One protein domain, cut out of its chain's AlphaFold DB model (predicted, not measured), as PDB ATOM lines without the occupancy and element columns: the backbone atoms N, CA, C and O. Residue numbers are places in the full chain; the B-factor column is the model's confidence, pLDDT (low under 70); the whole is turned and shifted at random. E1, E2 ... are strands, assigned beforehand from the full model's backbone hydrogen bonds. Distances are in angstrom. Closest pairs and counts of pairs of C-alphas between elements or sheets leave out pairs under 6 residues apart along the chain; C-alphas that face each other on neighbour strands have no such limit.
ATOM      1  N   CYS A  37     137.984 149.342 210.445       95.44
ATOM      2  CA  CYS A  37     139.205 149.703 209.741       95.44
ATOM      3  C   CYS A  37     138.868 150.677 208.616       95.44
ATOM      4  O   CYS A  37     137.767 150.651 208.064       95.44
ATOM      5  N   GLY A  38     139.807 151.549 208.277       93.25
ATOM      6  CA  GLY A  38     139.588 152.482 207.191       93.25
ATOM      7  C   GLY A  38     140.810 153.283 206.825       93.25
ATOM      8  O   GLY A  38     141.825 153.282 207.522       93.25
ATOM      9  N   GLU A  39     140.656 153.975 205.712       92.69
ATOM     10  CA  GLU A  39     141.664 154.827 205.111       92.69
ATOM     11  C   GLU A  39     141.050 156.208 204.911       92.69
ATOM     12  O   GLU A  39     139.863 156.340 204.587       92.69
ATOM     13  N   PHE A  40     141.858 157.240 205.125       91.75
ATOM     14  CA  PHE A  40     141.476 158.620 204.876       91.75
ATOM     15  C   PHE A  40     142.572 159.348 204.113       91.75
ATOM     16  O   PHE A  40     143.763 159.065 204.245       91.75
ATOM     17  N   GLU A  41     142.142 160.302 203.300       92.88
ATOM     18  CA  GLU A  41     143.015 161.084 202.446       92.88
ATOM     19  C   GLU A  41     143.479 162.350 203.160       92.88
ATOM     20  O   GLU A  41     142.669 163.156 203.630       92.88
ATOM     21  N   LEU A  42     144.795 162.553 203.175       91.94
ATOM     22  CA  LEU A  42     145.426 163.775 203.654       91.94
ATOM     23  C   LEU A  42     145.681 164.733 202.484       91.94
ATOM     24  O   LEU A  42     146.031 164.322 201.374       91.94
ATOM     25  N   ALA A  43     145.502 166.026 202.723       90.75
ATOM     26  CA  ALA A  43     145.921 167.082 201.814       90.75
ATOM     27  C   ALA A  43     147.371 167.516 202.093       90.75
ATOM     28  O   ALA A  43     148.084 166.908 202.890       90.75
ATOM     29  N   ALA A  44     147.799 168.585 201.415       87.69
ATOM     30  CA  ALA A  44     149.060 169.243 201.725       87.69
ATOM     31  C   ALA A  44     149.082 169.706 203.192       87.69
ATOM     32  O   ALA A  44     148.049 170.067 203.757       87.69
ATOM     33  N   ILE A  45     150.274 169.664 203.783       91.00
ATOM     34  CA  ILE A  45     150.517 170.080 205.159       91.00
ATOM     35  C   ILE A  45     150.908 171.552 205.136       91.00
ATOM     36  O   ILE A  45     151.938 171.899 204.555       91.00
ATOM     37  N   ASP A  46     150.117 172.388 205.798       92.94
ATOM     38  CA  ASP A  46     150.542 173.734 206.160       92.94
ATOM     39  C   ASP A  46     151.245 173.679 207.518       92.94
ATOM     40  O   ASP A  46     150.850 172.920 208.406       92.94
ATOM     41  N   SER A  47     152.303 174.465 207.699       94.19
ATOM     42  CA  SER A  47     153.122 174.398 208.910       94.19
ATOM     43  C   SER A  47     153.569 175.766 209.402       94.19
ATOM     44  O   SER A  47     153.868 176.659 208.609       94.19
ATOM     45  N   LEU A  48     153.669 175.899 210.722       93.62
ATOM     46  CA  LEU A  48     154.178 177.077 211.409       93.62
ATOM     47  C   LEU A  48     155.174 176.656 212.492       93.62
ATOM     48  O   LEU A  48     154.814 175.953 213.440       93.62
ATOM     49  N   ASP A  49     156.413 177.122 212.378       92.12
ATOM     50  CA  ASP A  49     157.447 176.854 213.375       92.12
ATOM     51  C   ASP A  49     157.146 177.557 214.703       92.12
ATOM     52  O   ASP A  49     156.719 178.714 214.749       92.12
ATOM     53  N   ALA A  50     157.389 176.850 215.803       84.00
ATOM     54  CA  ALA A  50     157.216 177.334 217.163       84.00
ATOM     55  C   ALA A  50     158.370 176.859 218.064       84.00
ATOM     56  O   ALA A  50     159.171 175.997 217.712       84.00
ATOM     57  N   THR A  51     158.456 177.414 219.273       88.44
ATOM     58  CA  THR A  51     159.578 177.181 220.203       88.44
ATOM     59  C   THR A  51     159.808 175.704 220.557       88.44
ATOM     60  O   THR A  51     160.941 175.293 220.799       88.44
ATOM     61  N   PHE A  52     158.748 174.893 220.590       86.62
ATOM     62  CA  PHE A  52     158.801 173.487 221.021       86.62
ATOM     63  C   PHE A  52     158.616 172.479 219.875       86.62
ATOM     64  O   PHE A  52     158.543 171.273 220.122       86.62
ATOM     65  N   GLY A  53     158.534 172.959 218.638       94.19
ATOM     66  CA  GLY A  53     158.233 172.144 217.469       94.19
ATOM     67  C   GLY A  53     157.490 172.932 216.403       94.19
ATOM     68  O   GLY A  53     157.259 174.131 216.540       94.19
ATOM     69  N   THR A  54     157.059 172.243 215.362       96.25
ATOM     70  CA  THR A  54     156.290 172.815 214.261       96.25
ATOM     71  C   THR A  54     154.817 172.475 214.459       96.25
ATOM     72  O   THR A  54     154.444 171.302 214.537       96.25
ATOM     73  N   ARG A  55     153.961 173.498 214.554       95.00
ATOM     74  CA  ARG A  55     152.508 173.298 214.472       95.00
ATOM     75  C   ARG A  55     152.155 172.978 213.032       95.00
ATOM     76  O   ARG A  55     152.636 173.654 212.123       95.00
ATOM     77  N   VAL A  56     151.309 171.981 212.831       95.06
ATOM     78  CA  VAL A  56     150.828 171.606 211.502       95.06
ATOM     79  C   VAL A  56     149.338 171.873 211.389       95.06
ATOM     80  O   VAL A  56     148.626 171.909 212.387       95.06
ATOM     81  N   ASN A  57     148.878 172.074 210.166       95.06
ATOM     82  CA  ASN A  57     147.484 171.986 209.784       95.06
ATOM     83  C   ASN A  57     147.408 171.029 208.595       95.06
ATOM     84  O   ASN A  57     147.835 171.356 207.485       95.06
ATOM     85  N   ILE A  58     146.920 169.821 208.854       94.75
ATOM     86  CA  ILE A  58     146.770 168.770 207.854       94.75
ATOM     87  C   ILE A  58     145.282 168.644 207.560       94.75
ATOM     88  O   ILE A  58     144.528 168.206 208.425       94.75
ATOM     89  N   ALA A  59     144.835 169.005 206.357       94.56
ATOM     90  CA  ALA A  59     143.433 168.801 205.997       94.56
ATOM     91  C   ALA A  59     143.165 167.319 205.678       94.56
ATOM     92  O   ALA A  59     143.847 166.720 204.846       94.56
ATOM     93  N   LEU A  60     142.148 166.739 206.315       94.19
ATOM     94  CA  LEU A  60     141.618 165.407 206.030       94.19
ATOM     95  C   LEU A  60     140.437 165.576 205.073       94.19
ATOM     96  O   LEU A  60     139.415 166.160 205.436       94.19
ATOM     97  N   LYS A  61     140.567 165.084 203.839       93.69
ATOM     98  CA  LYS A  61     139.555 165.289 202.785       93.69
ATOM     99  C   LYS A  61     138.331 164.392 202.947       93.69
ATOM    100  O   LYS A  61     137.256 164.732 202.463       93.69
ATOM    101  N   GLY A  62     138.509 163.257 203.606       93.25
ATOM    102  CA  GLY A  62     137.491 162.234 203.766       93.25
ATOM    103  C   GLY A  62     138.114 160.846 203.751       93.25
ATOM    104  O   GLY A  62     139.332 160.697 203.672       93.25
ATOM    105  N   GLY A  63     137.270 159.832 203.865       94.31
ATOM    106  CA  GLY A  63     137.693 158.447 204.009       94.31
ATOM    107  C   GLY A  63     136.519 157.546 204.345       94.31
ATOM    108  O   GLY A  63     135.445 158.034 204.702       94.31
ATOM    109  N   ASN A  64     136.722 156.238 204.243       95.50
ATOM    110  CA  ASN A  64     135.691 155.247 204.532       95.50
ATOM    111  C   ASN A  64     136.125 154.351 205.686       95.50
ATOM    112  O   ASN A  64     137.261 153.883 205.717       95.50
ATOM    113  N   LEU A  65     135.190 154.066 206.589       96.38
ATOM    114  CA  LEU A  65     135.295 152.983 207.556       96.38
ATOM    115  C   LEU A  65     134.526 151.766 207.055       96.38
ATOM    116  O   LEU A  65     133.413 151.878 206.530       96.38
ATOM    117  N   THR A  66     135.104 150.600 207.291       97.31
ATOM    118  CA  THR A  66     134.477 149.294 207.110       97.31
ATOM    119  C   THR A  66     134.463 148.545 208.436       97.31
ATOM    120  O   THR A  66     135.343 148.739 209.276       97.31
ATOM    121  N   ASN A  67     133.431 147.735 208.659       95.38
ATOM    122  CA  ASN A  67     133.357 146.860 209.825       95.38
ATOM    123  C   ASN A  67     134.176 145.575 209.612       95.38
ATOM    124  O   ASN A  67     134.713 145.327 208.533       95.38
ATOM    125  N   THR A  68     134.225 144.710 210.625       95.00
ATOM    126  CA  THR A  68     134.958 143.429 210.575       95.00
ATOM    127  C   THR A  68     134.472 142.451 209.501       95.00
ATOM    128  O   THR A  68     135.189 141.520 209.152       95.00
ATOM    129  N   SER A  69     133.272 142.659 208.953       95.12
ATOM    130  CA  SER A  69     132.722 141.883 207.834       95.12
ATOM    131  C   SER A  69     133.032 142.499 206.462       95.12
ATOM    132  O   SER A  69     132.575 141.976 205.449       95.12
ATOM    133  N   GLY A  70     133.764 143.617 206.416       94.12
ATOM    134  CA  GLY A  70     134.085 144.353 205.191       94.12
ATOM    135  C   GLY A  70     132.959 145.256 204.674       94.12
ATOM    136  O   GLY A  70     133.084 145.834 203.597       94.12
ATOM    137  N   ASN A  71     131.863 145.410 205.420       95.69
ATOM    138  CA  ASN A  71     130.756 146.277 205.020       95.69
ATOM    139  C   ASN A  71     131.063 147.736 205.366       95.69
ATOM    140  O   ASN A  71     131.644 148.019 206.415       95.69
ATOM    141  N   HIS A  72     130.619 148.666 204.519       95.56
ATOM    142  CA  HIS A  72     130.727 150.101 204.785       95.56
ATOM    143  C   HIS A  72     129.996 150.480 206.082       95.56
ATOM    144  O   HIS A  72     128.825 150.146 206.259       95.56
ATOM    145  N   ALA A  73     130.693 151.180 206.977       96.88
ATOM    146  CA  ALA A  73     130.186 151.572 208.290       96.88
ATOM    147  C   ALA A  73     129.963 153.086 208.408       96.88
ATOM    148  O   ALA A  73     128.938 153.519 208.939       96.88
ATOM    149  N   ALA A  74     130.907 153.889 207.918       96.94
ATOM    150  CA  ALA A  74     130.819 155.343 207.963       96.94
ATOM    151  C   ALA A  74     131.742 156.005 206.940       96.94
ATOM    152  O   ALA A  74     132.695 155.396 206.451       96.94
ATOM    153  N   MET A  75     131.487 157.284 206.685       96.44
ATOM    154  CA  MET A  75     132.339 158.155 205.881       96.44
ATOM    155  C   MET A  75     132.850 159.322 206.733       96.44
ATOM    156  O   MET A  75     132.072 159.952 207.455       96.44
ATOM    157  N   LEU A  76     134.146 159.621 206.644       96.06
ATOM    158  CA  LEU A  76     134.750 160.793 207.276       96.06
ATOM    159  C   LEU A  76     134.320 162.048 206.517       96.06
ATOM    160  O   LEU A  76     134.514 162.146 205.304       96.06
ATOM    161  N   LEU A  77     133.763 163.016 207.234       94.75
ATOM    162  CA  LEU A  77     133.524 164.353 206.709       94.75
ATOM    163  C   LEU A  77     134.828 165.168 206.730       94.75
ATOM    164  O   LEU A  77     135.659 164.946 207.615       94.75
ATOM    165  N   PRO A  78     135.002 166.128 205.801       93.69
ATOM    166  CA  PRO A  78     136.190 166.972 205.770       93.69
ATOM    167  C   PRO A  78     136.480 167.625 207.127       93.69
ATOM    168  O   PRO A  78     135.592 168.217 207.742       93.69
ATOM    169  N   THR A  79     137.725 167.511 207.585       94.69
ATOM    170  CA  THR A  79     138.206 168.061 208.864       94.69
ATOM    171  C   THR A  79     139.703 168.375 208.765       94.69
ATOM    172  O   THR A  79     140.286 168.299 207.682       94.69
ATOM    173  N   SER A  80     140.345 168.737 209.871       94.69
ATOM    174  CA  SER A  80     141.785 168.982 209.938       94.69
ATOM    175  C   SER A  80     142.397 168.455 211.232       94.69
ATOM    176  O   SER A  80     141.740 168.436 212.275       94.69
ATOM    177  N   ASP A  81     143.668 168.077 211.161       94.94
ATOM    178  CA  ASP A  81     144.533 167.843 212.314       94.94
ATOM    179  C   ASP A  81     145.414 169.076 212.534       94.94
ATOM    180  O   ASP A  81     146.138 169.487 211.622       94.94
ATOM    181  N   THR A  82     145.338 169.672 213.726       94.75
ATOM    182  CA  THR A  82     146.110 170.871 214.098       94.75
ATOM    183  C   THR A  82     147.239 170.589 215.090       94.75
ATOM    184  O   THR A  82     147.624 171.464 215.877       94.75
ATOM    185  N   GLY A  83     147.732 169.351 215.080       94.56
ATOM    186  CA  GLY A  83     148.730 168.841 216.002       94.56
ATOM    187  C   GLY A  83     150.107 169.499 215.901       94.56
ATOM    188  O   GLY A  83     150.334 170.521 215.241       94.56
ATOM    189  N   VAL A  84     151.068 168.892 216.592       95.81
ATOM    190  CA  VAL A  84     152.438 169.406 216.705       95.81
ATOM    191  C   VAL A  84     153.438 168.308 216.391       95.81
ATOM    192  O   VAL A  84     153.361 167.210 216.938       95.81
ATOM    193  N   ILE A  85     154.419 168.617 215.552       96.00
ATOM    194  CA  ILE A  85     155.631 167.812 215.403       96.00
ATOM    195  C   ILE A  85     156.678 168.420 216.334       96.00
ATOM    196  O   ILE A  85     157.085 169.562 216.139       96.00
ATOM    197  N   SER A  86     157.093 167.700 217.374       95.56
ATOM    198  CA  SER A  86     158.092 168.209 218.319       95.56
ATOM    199  C   SER A  86     159.464 168.387 217.663       95.56
ATOM    200  O   SER A  86     159.769 167.784 216.635       95.56
ATOM    201  N   ASN A  87     160.360 169.120 218.329       94.56
ATOM    202  CA  ASN A  87     161.766 169.227 217.908       94.56
ATOM    203  C   ASN A  87     162.502 167.870 217.842       94.56
ATOM    204  O   ASN A  87     163.544 167.767 217.202       94.56
ATOM    205  N   SER A  88     161.979 166.827 218.502       94.62
ATOM    206  CA  SER A  88     162.501 165.456 218.410       94.62
ATOM    207  C   SER A  88     161.906 164.653 217.245       94.62
ATOM    208  O   SER A  88     162.199 163.467 217.122       94.62
ATOM    209  N   GLY A  89     161.044 165.263 216.426       92.38
ATOM    210  CA  GLY A  89     160.374 164.636 215.286       92.38
ATOM    211  C   GLY A  89     159.151 163.783 215.640       92.38
ATOM    212  O   GLY A  89     158.630 163.093 214.769       92.38
ATOM    213  N   ILE A  90     158.686 163.802 216.895       95.94
ATOM    214  CA  ILE A  90     157.500 163.036 217.309       95.94
ATOM    215  C   ILE A  90     156.253 163.837 216.941       95.94
ATOM    216  O   ILE A  90     156.143 165.006 217.305       95.94
ATOM    217  N   PHE A  91     155.312 163.201 216.246       94.12
ATOM    218  CA  PHE A  91     154.030 163.807 215.911       94.12
ATOM    219  C   PHE A  91     152.992 163.557 217.008       94.12
ATOM    220  O   PHE A  91     152.745 162.417 217.402       94.12
ATOM    221  N   PHE A  92     152.377 164.637 217.475       95.06
ATOM    222  CA  PHE A  92     151.280 164.655 218.430       95.06
ATOM    223  C   PHE A  92     150.029 165.174 217.713       95.06
ATOM    224  O   PHE A  92     149.883 166.393 217.591       95.06
ATOM    225  N   PRO A  93     149.169 164.280 217.191       94.06
ATOM    226  CA  PRO A  93     147.969 164.676 216.466       94.06
ATOM    227  C   PRO A  93     146.954 165.350 217.390       94.06
ATOM    228  O   PRO A  93     146.766 164.946 218.541       94.06
ATOM    229  N   GLU A  94     146.262 166.345 216.855       94.56
ATOM    230  CA  GLU A  94     145.135 167.025 217.486       94.56
ATOM    231  C   GLU A  94     144.011 167.137 216.448       94.56
ATOM    232  O   GLU A  94     143.739 168.199 215.887       94.56
ATOM    233  N   ALA A  95     143.386 165.997 216.145       92.31
ATOM    234  CA  ALA A  95     142.294 165.902 215.183       92.31
ATOM    235  C   ALA A  95     140.967 165.581 215.875       92.31
ATOM    236  O   ALA A  95     140.879 164.682 216.711       92.31
ATOM    237  N   THR A  96     139.905 166.266 215.452       93.56
ATOM    238  CA  THR A  96     138.524 165.851 215.730       93.56
ATOM    239  C   THR A  96     137.913 165.305 214.446       93.56
ATOM    240  O   THR A  96     137.811 166.013 213.442       93.56
ATOM    241  N   MET A  97     137.523 164.030 214.467       91.94
ATOM    242  CA  MET A  97     136.955 163.340 213.310       91.94
ATOM    243  C   MET A  97     135.428 163.349 213.367       91.94
ATOM    244  O   MET A  97     134.833 162.946 214.366       91.94
ATOM    245  N   PHE A  98     134.798 163.775 212.273       94.12
ATOM    246  CA  PHE A  98     133.344 163.807 212.133       94.12
ATOM    247  C   PHE A  98     132.895 162.708 211.175       94.12
ATOM    248  O   PHE A  98     133.196 162.753 209.984       94.12
ATOM    249  N   TRP A  99     132.165 161.723 211.688       94.88
ATOM    250  CA  TRP A  99     131.725 160.561 210.919       94.88
ATOM    251  C   TRP A  99     130.248 160.675 210.554       94.88
ATOM    252  O   TRP A  99     129.413 160.957 211.412       94.88
ATOM    253  N   ARG A 100     129.920 160.418 209.286       95.94
ATOM    254  CA  ARG A 100     128.549 160.140 208.849       95.94
ATOM    255  C   ARG A 100     128.349 158.629 208.833       95.94
ATOM    256  O   ARG A 100     128.952 157.954 208.000       95.94
ATOM    257  N   TRP A 101     127.527 158.116 209.740       96.12
ATOM    258  CA  TRP A 101     127.259 156.685 209.849       96.12
ATOM    259  C   TRP A 101     126.293 156.218 208.770       96.12
ATOM    260  O   TRP A 101     125.301 156.880 208.476       96.12
ATOM    261  N   ALA A 102     126.558 155.042 208.203       94.25
ATOM    262  CA  ALA A 102     125.687 154.446 207.194       94.25
ATOM    263  C   ALA A 102     124.290 154.104 207.745       94.25
ATOM    264  O   ALA A 102     123.336 154.049 206.978       94.25
TER     265      ALA A 102
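Overview. This is residues 37 to 102 of the 105 residues of an uncharacterized protein of Polyporus brumalis (UniProt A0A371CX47). This is one long, narrow, strongly twisted sheet, bowed like an arc: E1 and E2 form a long hairpin, both strands bending partway, and E3, E4 and E5 follow in a broken line along the other side of E2. The chain then turns back through residues 87 to 98 to E6, beside E3. The printed part has 66 residues, no named helix and six named strands, E1 to E6 in chain order, in a branched, antiparallel sheet; the class is all strand. The whole is loose, with a radius of gyration of the C-alphas of 14.2 A, a rod spanning 45 by 19 by 16 A.

Along the chain. Find C-alpha 53 at (158.233, 172.144, 217.469); from there E2, residues 53 to 67, runs 36.3 A, bending by 71 degrees at residue 61. E1, residues 37 to 50, begins at C-alpha 37 (139.205, 149.703, 209.741) and runs 33.8 A, bending by 70 degrees at residue 44. Look next for E3, residues 72 to 76, 11.7 A; E4, residues 79 to 81, 7.2 A; E5, residues 84 to 86, 6.0 A; and E6, residues 99 to 101, 6.0 A, ending at C-alpha 101 (127.259, 156.685, 209.849).

Arrangement. E1, E2 and E3 make a meander, each strand the antiparallel neighbour of the one before. Beside E2, E1 lies on one side, with N 48 and O 55 at 2.8 A; on the other side look for E3 (N 65 and O 74, 2.8 A), E4 (N 60 and O 79, 2.8 A) and E5 (N 54 and O 85, 2.8 A), these pairs within hydrogen-bond range. E6 pairs antiparallel with E3, N 75 and O 100 being 2.9 A apart.

Size, cuts and confidence. The C-alphas farthest apart, of Thr 51 and Ser 69, are 46.0 A apart. The printed part has no cut; the link from E5 to E6 is long. No printed residue is under 70 in pLDDT.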